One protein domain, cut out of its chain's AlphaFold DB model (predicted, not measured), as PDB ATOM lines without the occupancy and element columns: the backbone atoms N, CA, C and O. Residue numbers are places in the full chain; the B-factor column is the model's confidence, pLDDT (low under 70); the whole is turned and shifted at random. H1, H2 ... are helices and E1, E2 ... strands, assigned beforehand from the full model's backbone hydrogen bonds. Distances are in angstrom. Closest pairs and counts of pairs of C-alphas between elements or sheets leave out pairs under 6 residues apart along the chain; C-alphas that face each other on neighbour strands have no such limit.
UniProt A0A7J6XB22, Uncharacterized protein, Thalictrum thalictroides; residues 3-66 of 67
ATOM      1  N   VAL A   3     -22.736  56.857 133.169       67.06
ATOM      2  CA  VAL A   3     -23.574  57.719 132.312       67.06
ATOM      3  C   VAL A   3     -24.046  58.977 133.045       67.06
ATOM      4  O   VAL A   3     -24.114  60.048 132.447       67.06
ATOM      5  N   LYS A   4     -24.346  58.869 134.346       63.19
ATOM      6  CA  LYS A   4     -24.792  60.011 135.157       63.19
ATOM      7  C   LYS A   4     -23.650  61.008 135.347       63.19
ATOM      8  O   LYS A   4     -23.845  62.189 135.095       63.19
ATOM      9  N   ASP A   5     -22.467  60.534 135.730       66.88
ATOM     10  CA  ASP A   5     -21.284  61.383 135.897       66.88
ATOM     11  C   ASP A   5     -20.846  62.052 134.595       66.88
ATOM     12  O   ASP A   5     -20.460  63.218 134.602       66.88
ATOM     13  N   GLU A   6     -20.937  61.356 133.460       72.56
ATOM     14  CA  GLU A   6     -20.616  61.941 132.158       72.56
ATOM     15  C   GLU A   6     -21.636  62.999 131.726       72.56
ATOM     16  O   GLU A   6     -21.249  64.076 131.274       72.56
ATOM     17  N   PHE A   7     -22.927  62.745 131.952       69.44
ATOM     18  CA  PHE A   7     -23.991  63.710 131.682       69.44
ATOM     19  C   PHE A   7     -23.868  64.967 132.556       69.44
ATOM     20  O   PHE A   7     -23.992  66.085 132.061       69.44
ATOM     21  N   MET A   8     -23.555  64.808 133.845       71.12
ATOM     22  CA  MET A   8     -23.451  65.924 134.791       71.12
ATOM     23  C   MET A   8     -22.277  66.872 134.504       71.12
ATOM     24  O   MET A   8     -22.335  68.028 134.913       71.12
ATOM     25  N   LYS A   9     -21.241  66.443 133.765       69.88
ATOM     26  CA  LYS A   9     -20.093  67.305 133.405       69.88
ATOM     27  C   LYS A   9     -20.483  68.537 132.580       69.88
ATOM     28  O   LYS A   9     -19.744  69.517 132.595       69.88
ATOM     29  N   GLY A  10     -21.608  68.493 131.864       68.44
ATOM     30  CA  GLY A  10     -22.093  69.599 131.030       68.44
ATOM     31  C   GLY A  10     -23.310  70.339 131.587       68.44
ATOM     32  O   GLY A  10     -23.790  71.273 130.947       68.44
ATOM     33  N   VAL A  11     -23.841  69.928 132.743       69.25
ATOM     34  CA  VAL A  11     -25.103  70.459 133.272       69.25
ATOM     35  C   VAL A  11     -24.826  71.524 134.325       69.25
ATOM     36  O   VAL A  11     -24.257  71.253 135.379       69.25
ATOM     37  N   ALA A  12     -25.288  72.741 134.054       66.88
ATOM     38  CA  ALA A  12     -25.355  73.806 135.044       66.88
ATOM     39  C   ALA A  12     -26.752  73.830 135.680       66.88
ATOM     40  O   ALA A  12     -27.762  73.943 134.984       66.88
ATOM     41  N   PHE A  13     -26.812  73.749 137.008       66.81
ATOM     42  CA  PHE A  13     -28.065  73.851 137.751       66.81
ATOM     43  C   PHE A  13     -28.317  75.294 138.181       66.81
ATOM     44  O   PHE A  13     -27.495  75.909 138.862       66.81
ATOM     45  N   VAL A  14     -29.495  75.823 137.845       70.06
ATOM     46  CA  VAL A  14     -29.977  77.081 138.424       70.06
ATOM     47  C   VAL A  14     -30.566  76.767 139.797       70.06
ATOM     48  O   VAL A  14     -31.724  76.384 139.929       70.06
ATOM     49  N   ILE A  15     -29.749  76.928 140.836       69.12
ATOM     50  CA  ILE A  15     -30.097  76.635 142.240       69.12
ATOM     51  C   ILE A  15     -31.126  77.645 142.812       69.12
ATOM     52  O   ILE A  15     -31.691  77.466 143.896       69.12
ATOM     53  N   GLY A  16     -31.415  78.724 142.078       75.88
ATOM     54  CA  GLY A  16     -32.280  79.803 142.544       75.88
ATOM     55  C   GLY A  16     -31.694  80.459 143.797       75.88
ATOM     56  O   GLY A  16     -30.500  80.734 143.860       75.88
ATOM     57  N   LYS A  17     -32.522  80.698 144.821       75.56
ATOM     58  CA  LYS A  17     -32.064  81.312 146.082       75.56
ATOM     59  C   LYS A  17     -31.274  80.363 146.988       75.56
ATOM     60  O   LYS A  17     -30.762  80.827 147.993       75.56
ATOM     61  N   GLY A  18     -31.218  79.059 146.701       81.94
ATOM     62  CA  GLY A  18     -30.441  78.095 147.492       81.94
ATOM     63  C   GLY A  18     -30.903  77.881 148.941       81.94
ATOM     64  O   GLY A  18     -30.210  77.212 149.697       81.94
ATOM     65  N   SER A  19     -32.061  78.412 149.351       83.94
ATOM     66  CA  SER A  19     -32.531  78.397 150.751       83.94
ATOM     67  C   SER A  19     -33.071  77.049 151.233       83.94
ATOM     68  O   SER A  19     -33.422  76.910 152.400       83.94
ATOM     69  N   ARG A  20     -33.174  76.063 150.336       85.75
ATOM     70  CA  ARG A  20     -33.632  74.695 150.634       85.75
ATOM     71  C   ARG A  20     -32.566  73.632 150.382       85.75
ATOM     72  O   ARG A  20     -32.846  72.466 150.612       85.75
ATOM     73  N   ILE A  21     -31.393  74.032 149.888       87.94
ATOM     74  CA  ILE A  21     -30.302  73.111 149.569       87.94
ATOM     75  C   ILE A  21     -29.270  73.229 150.680       87.94
ATOM     76  O   ILE A  21     -28.756  74.323 150.912       87.94
ATOM     77  N   SER A  22     -28.983  72.135 151.377       90.00
ATOM     78  CA  SER A  22     -27.925  72.087 152.380       90.00
ATOM     79  C   SER A  22     -26.569  72.010 151.696       90.00
ATOM     80  O   SER A  22     -26.317  71.108 150.901       90.00
ATOM     81  N   PHE A  23     -25.664  72.918 152.056       89.06
ATOM     82  CA  PHE A  23     -24.355  72.970 151.416       89.06
ATOM     83  C   PHE A  23     -23.548  71.685 151.640       89.06
ATOM     84  O   PHE A  23     -22.965  71.148 150.706       89.06
ATOM     85  N   TRP A  24     -23.560  71.139 152.857       93.50
ATOM     86  CA  TRP A  24     -22.766  69.954 153.195       93.50
ATOM     87  C   TRP A  24     -23.503  68.623 153.056       93.50
ATOM     88  O   TRP A  24     -22.853  67.585 152.896       93.50
ATOM     89  N   ASN A  25     -24.831  68.638 153.187       91.69
ATOM     90  CA  ASN A  25     -25.619  67.416 153.345       91.69
ATOM     91  C   ASN A  25     -26.343  66.976 152.074       91.69
ATOM     92  O   ASN A  25     -26.723  65.811 152.015       91.69
ATOM     93  N   ASP A  26     -26.494  67.847 151.075       89.94
ATOM     94  CA  ASP A  26     -27.038  67.445 149.781       89.94
ATOM     95  C   ASP A  26     -25.930  66.966 148.835       89.94
ATOM     96  O   ASP A  26     -24.757  67.338 148.954       89.94
ATOM     97  N   ILE A  27     -26.304  66.084 147.906       88.12
ATOM     98  CA  ILE A  27     -25.414  65.617 146.841       88.12
ATOM     99  C   ILE A  27     -25.359  66.706 145.777       88.12
ATOM    100  O   ILE A  27     -26.392  67.133 145.261       88.12
ATOM    101  N   TRP A  28     -24.143  67.125 145.444       83.75
ATOM    102  CA  TRP A  28     -23.886  68.081 144.375       83.75
ATOM    103  C   TRP A  28     -23.605  67.324 143.078       83.75
ATOM    104  O   TRP A  28     -24.513  66.782 142.449       83.75
ATOM    105  N   CYS A  29     -22.331  67.236 142.707       78.50
ATOM    106  CA  CYS A  29     -21.869  66.478 141.560       78.50
ATOM    107  C   CYS A  29     -21.340  65.122 142.042       78.50
ATOM    108  O   CYS A  29     -20.468  65.087 142.906       78.50
ATOM    109  N   GLY A  30     -21.859  64.032 141.474       79.00
ATOM    110  CA  GLY A  30     -21.440  62.663 141.791       79.00
ATOM    111  C   GLY A  30     -22.484  61.851 142.567       79.00
ATOM    112  O   GLY A  30     -23.696  61.932 142.307       79.00
ATOM    113  N   GLU A  31     -21.994  61.021 143.490       86.12
ATOM    114  CA  GLU A  31     -22.778  60.004 144.211       86.12
ATOM    115  C   GLU A  31     -22.862  60.256 145.726       86.12
ATOM    116  O   GLU A  31     -23.748  59.719 146.391       86.12
ATOM    117  N   THR A  32     -21.975  61.089 146.267       89.38
ATOM    118  CA  THR A  32     -21.801  61.344 147.701       89.38
ATOM    119  C   THR A  32     -21.962  62.827 148.034       89.38
ATOM    120  O   THR A  32     -21.992  63.701 147.167       89.38
ATOM    121  N   THR A  33     -22.176  63.123 149.317       91.50
ATOM    122  CA  THR A  33     -22.336  64.499 149.806       91.50
ATOM    123  C   THR A  33     -20.975  65.085 150.174       91.50
ATOM    124  O   THR A  33     -20.064  64.356 150.581       91.50
ATOM    125  N   LEU A  34     -20.838  66.415 150.124       91.19
ATOM    126  CA  LEU A  34     -19.548  67.075 150.368       91.19
ATOM    127  C   LEU A  34     -18.957  66.766 151.749       91.19
ATOM    128  O   LEU A  34     -17.737  66.765 151.908       91.19
ATOM    129  N   ARG A  35     -19.787  66.476 152.763       92.81
ATOM    130  CA  ARG A  35     -19.284  66.096 154.095       92.81
ATOM    131  C   ARG A  35     -18.520  64.766 154.088       92.81
ATOM    132  O   ARG A  35     -17.630  64.592 154.917       92.81
ATOM    133  N   TYR A  36     -18.886  63.834 153.202       93.31
ATOM    134  CA  TYR A  36     -18.232  62.528 153.086       93.31
ATOM    135  C   TYR A  36     -16.982  62.604 152.219       93.31
ATOM    136  O   TYR A  36     -15.975  61.999 152.578       93.31
ATOM    137  N   ASP A  37     -17.021  63.391 151.146       92.75
ATOM    138  CA  ASP A  37     -15.865  63.562 150.261       92.75
ATOM    139  C   ASP A  37     -14.785  64.451 150.896       92.75
ATOM    140  O   ASP A  37     -13.587  64.233 150.705       92.75
ATOM    141  N   PHE A  38     -15.189  65.429 151.719       90.75
ATOM    142  CA  PHE A  38     -14.292  66.408 152.342       90.75
ATOM    143  C   PHE A  38     -14.453  66.497 153.873       90.75
ATOM    144  O   PHE A  38     -14.668  67.587 154.422       90.75
ATOM    145  N   PRO A  39     -14.261  65.394 154.624       92.06
ATOM    146  CA  PRO A  39     -14.560  65.337 156.058       92.06
ATOM    147  C   PRO A  39     -13.697  66.294 156.893       92.06
ATOM    148  O   PRO A  39     -14.156  66.852 157.889       92.06
ATOM    149  N   LYS A  40     -12.451  66.549 156.468       94.38
ATOM    150  CA  LYS A  40     -11.547  67.501 157.139       94.38
ATOM    151  C   LYS A  40     -12.020  68.951 157.015       94.38
ATOM    152  O   LYS A  40     -11.826  69.728 157.948       94.38
ATOM    153  N   ILE A  41     -12.613  69.316 155.876       90.75
ATOM    154  CA  ILE A  41     -13.148  70.665 155.645       90.75
ATOM    155  C   ILE A  41     -14.470  70.809 156.396       90.75
ATOM    156  O   ILE A  41     -14.650  71.775 157.133       90.75
ATOM    157  N   TYR A  42     -15.335  69.797 156.304       91.12
ATOM    158  CA  TYR A  42     -16.586  69.738 157.052       91.12
ATOM    159  C   TYR A  42     -16.369  69.926 158.558       91.12
ATOM    160  O   TYR A  42     -17.047  70.740 159.184       91.12
ATOM    161  N   LEU A  43     -15.375  69.245 159.143       92.50
ATOM    162  CA  LEU A  43     -15.058  69.365 160.570       92.50
ATOM    163  C   LEU A  43     -14.762  70.816 160.979       92.50
ATOM    164  O   LEU A  43     -15.249  71.265 162.017       92.50
ATOM    165  N   LYS A  44     -14.026  71.550 160.138       90.44
ATOM    166  CA  LYS A  44     -13.633  72.949 160.362       90.44
ATOM    167  C   LYS A  44     -14.709  73.967 159.976       90.44
ATOM    168  O   LYS A  44     -14.580  75.132 160.334       90.44
ATOM    169  N   SER A  45     -15.741  73.559 159.244       87.94
ATOM    170  CA  SER A  45     -16.816  74.460 158.835       87.94
ATOM    171  C   SER A  45     -17.740  74.767 160.013       87.94
ATOM    172  O   SER A  45     -18.169  73.853 160.720       87.94
ATOM    173  N   ASN A  46     -18.075  76.040 160.213       85.06
ATOM    174  CA  ASN A  46     -19.057  76.454 161.219       85.06
ATOM    175  C   ASN A  46     -20.504  76.204 160.745       85.06
ATOM    176  O   ASN A  46     -21.371  75.907 161.558       85.06
ATOM    177  N   GLY A  47     -20.739  76.224 159.430       86.81
ATOM    178  CA  GLY A  47     -22.055  76.111 158.796       86.81
ATOM    179  C   GLY A  47     -22.440  74.697 158.368       86.81
ATOM    180  O   GLY A  47     -22.836  74.473 157.229       86.81
ATOM    181  N   LYS A  48     -22.295  73.689 159.236       89.50
ATOM    182  CA  LYS A  48     -22.508  72.268 158.865       89.50
ATOM    183  C   LYS A  48     -23.935  71.944 158.399       89.50
ATOM    184  O   LYS A  48     -24.140  70.986 157.654       89.50
ATOM    185  N   THR A  49     -24.909  72.729 158.844       88.25
ATOM    186  CA  THR A  49     -26.330  72.621 158.477       88.25
ATOM    187  C   THR A  49     -26.798  73.796 157.628       88.25
ATOM    188  O   THR A  49     -27.993  73.917 157.360       88.25
ATOM    189  N   ASP A  50     -25.877  74.659 157.214       90.31
ATOM    190  CA  ASP A  50     -26.218  75.856 156.472       90.31
ATOM    191  C   ASP A  50     -26.681  75.504 155.065       90.31
ATOM    192  O   ASP A  50     -26.379  74.448 154.484       90.31
ATOM    193  N   THR A  51     -27.472  76.421 154.524       89.38
ATOM    194  CA  THR A  51     -27.975  76.311 153.165       89.38
ATOM    195  C   THR A  51     -27.029  77.004 152.200       89.38
ATOM    196  O   THR A  51     -26.235  77.865 152.580       89.38
ATOM    197  N   VAL A  52     -27.149  76.682 150.918       84.81
ATOM    198  CA  VAL A  52     -26.421  77.374 149.851       84.81
ATOM    199  C   VAL A  52     -26.654  78.888 149.928       84.81
ATOM    200  O   VAL A  52     -25.713  79.650 149.751       84.81
ATOM    201  N   ALA A  53     -27.861  79.331 150.295       84.25
ATOM    202  CA  ALA A  53     -28.191  80.750 150.480       84.25
ATOM    203  C   ALA A  53     -27.359  81.463 151.560       84.25
ATOM    204  O   ALA A  53     -27.166  82.675 151.484       84.25
ATOM    205  N   ALA A  54     -26.915  80.732 152.585       82.81
ATOM    206  CA  ALA A  54     -26.104  81.291 153.662       82.81
ATOM    207  C   ALA A  54     -24.653  81.526 153.211       82.81
ATOM    208  O   ALA A  54     -24.023  82.490 153.638       82.81
ATOM    209  N   HIS A  55     -24.147  80.683 152.306       77.56
ATOM    210  CA  HIS A  55     -22.779  80.771 151.788       77.56
ATOM    211  C   HIS A  55     -22.656  81.583 150.493       77.56
ATOM    212  O   HIS A  55     -21.582  82.104 150.194       77.56
ATOM    213  N   LEU A  56     -23.732  81.689 149.715       75.44
ATOM    214  CA  LEU A  56     -23.770  82.383 148.431       75.44
ATOM    215  C   LEU A  56     -24.771  83.527 148.487       75.44
ATOM    216  O   LEU A  56     -25.985  83.325 148.418       75.44
ATOM    217  N   ASN A  57     -24.250  84.749 148.537       69.25
ATOM    218  CA  ASN A  57     -25.069  85.944 148.438       69.25
ATOM    219  C   ASN A  57     -25.106  86.426 146.984       69.25
ATOM    220  O   ASN A  57     -24.066  86.638 146.360       69.25
ATOM    221  N   TRP A  58     -26.306  86.615 146.438       65.06
ATOM    222  CA  TRP A  58     -26.466  87.246 145.132       65.06
ATOM    223  C   TRP A  58     -26.377  88.764 145.298       65.06
ATOM    224  O   TRP A  58     -27.315  89.393 145.793       65.06
ATOM    225  N   LYS A  59     -25.258  89.361 144.881       67.56
ATOM    226  CA  LYS A  59     -25.059  90.815 144.900       67.56
ATOM    227  C   LYS A  59     -24.660  91.304 143.516       67.56
ATOM    228  O   LYS A  59     -23.776  90.739 142.885       67.56
ATOM    229  N   ASN A  60     -25.321  92.362 143.044       67.94
ATOM    230  CA  ASN A  60     -25.015  93.041 141.777       67.94
ATOM    231  C   ASN A  60     -24.905  92.108 140.553       67.94
ATOM    232  O   ASN A  60     -24.053  92.300 139.694       67.94
ATOM    233  N   GLY A  61     -25.763  91.085 140.471       70.50
ATOM    234  CA  GLY A  61     -25.766  90.143 139.344       70.50
ATOM    235  C   GLY A  61     -24.687  89.060 139.406       70.50
ATOM    236  O   GLY A  61     -24.535  88.310 138.446       70.50
ATOM    237  N   GLN A  62     -23.946  88.962 140.514       70.44
ATOM    238  CA  GLN A  62     -22.924  87.944 140.731       70.44
ATOM    239  C   GLN A  62     -23.155  87.180 142.035       70.44
ATOM    240  O   GLN A  62     -23.639  87.715 143.038       70.44
ATOM    241  N   HIS A  63     -22.772  85.906 142.018       67.69
ATOM    242  CA  HIS A  63     -22.677  85.087 143.215       67.69
ATOM    243  C   HIS A  63     -21.376  85.415 143.952       67.69
ATOM    244  O   HIS A  63     -20.289  85.189 143.425       67.69
ATOM    245  N   VAL A  64     -21.491  85.932 145.173       75.31
ATOM    246  CA  VAL A  64     -20.351  86.206 146.052       75.31
ATOM    247  C   VAL A  64     -20.357  85.192 147.188       75.31
ATOM    248  O   VAL A  64     -21.368  85.038 147.877       75.31
ATOM    249  N   TRP A  65     -19.226  84.512 147.382       69.69
ATOM    250  CA  TRP A  65     -19.016  83.644 148.537       69.69
ATOM    251  C   TRP A  65     -18.851  84.502 149.787       69.69
ATOM    252  O   TRP A  65     -17.948  85.337 149.862       69.69
ATOM    253  N   THR A  66     -19.733  84.308 150.758       63.91
ATOM    254  CA  THR A  66     -19.669  84.968 152.061       63.91
ATOM    255  C   THR A  66     -19.448  83.909 153.129       63.91
ATOM    256  O   THR A  66     -20.166  82.910 153.162       63.91
TER     257      THR A  66
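AT A GLANCE: This is residues 3 to 66 of the 67 residues of an uncharacterized protein of Thalictrum thalictroides (UniProt A0A7J6XB22). A small two-stranded hairpin, E1 and E2, sits at one end of the model with the short helix H4 at its foot, while H1 makes the opposite end; a long loop, residues 9 to 33, runs from H1 towards H4 and folds back to H2, which forms a corner with H3. The printed part has 64 residues, with the order H1, H2, H3, H4, E1, E2; the sheet, E1 - E2, is antiparallel. The class is mixed, helices and strands, with under half of the residues, 28, in named elements. The whole is only just compact, close to loose, with a radius of gyration of the C-alphas of 12.9 A and spans of 36 by 30 by 17 A.

IN THESE COORDINATES: Strand E1 is residues 56 to 59, 9.2 A, and E2 is residues 62 to 65, 9.7 A, ending at C-alpha 65 (-19.016, 83.644, 148.537). H4 is residues 52 to 55, 5.3 A. H3 is residues 39 to 44, 8.8 A, and H2 is residues 34 to 37, 5.1 A. H1 is residues 3 to 8, 8.6 A, from C-alpha 3 at (-23.574, 57.719, 132.312).

HOW THE PARTS SIT: E1 and E2 form a hairpin, antiparallel at 141 degrees, with N 57 and O 64 at 3.0 A and N 64 and O 57 at 2.9 A, within hydrogen-bond range. The closest C-alphas of H4 and E2, those of His 55 and Trp 65, are 5.7 A apart. H2 and H3 only just touch, with 3 pairs of C-alphas within 8 A, and only at the corner; the closest are those of Arg 35 and Tyr 42, 5.4 A. H1 is apart from H2, H3, H4, E1 and E2. Every O i to N i+4 pair is within hydrogen-bond range in H1, and 1 of 2 in H3; H2 and H4 are too short for such a pair.

THE WHOLE: The two C-alphas farthest apart, those of Val 3 and Asn 60, are 36.6 A apart. The printed part has no cut. The link from H1 to H2, 25 residues, is long. Mean pLDDT of the printed part is 80.5; 17 residues are under 70, among them residues 9 to 13 and 57 to 60.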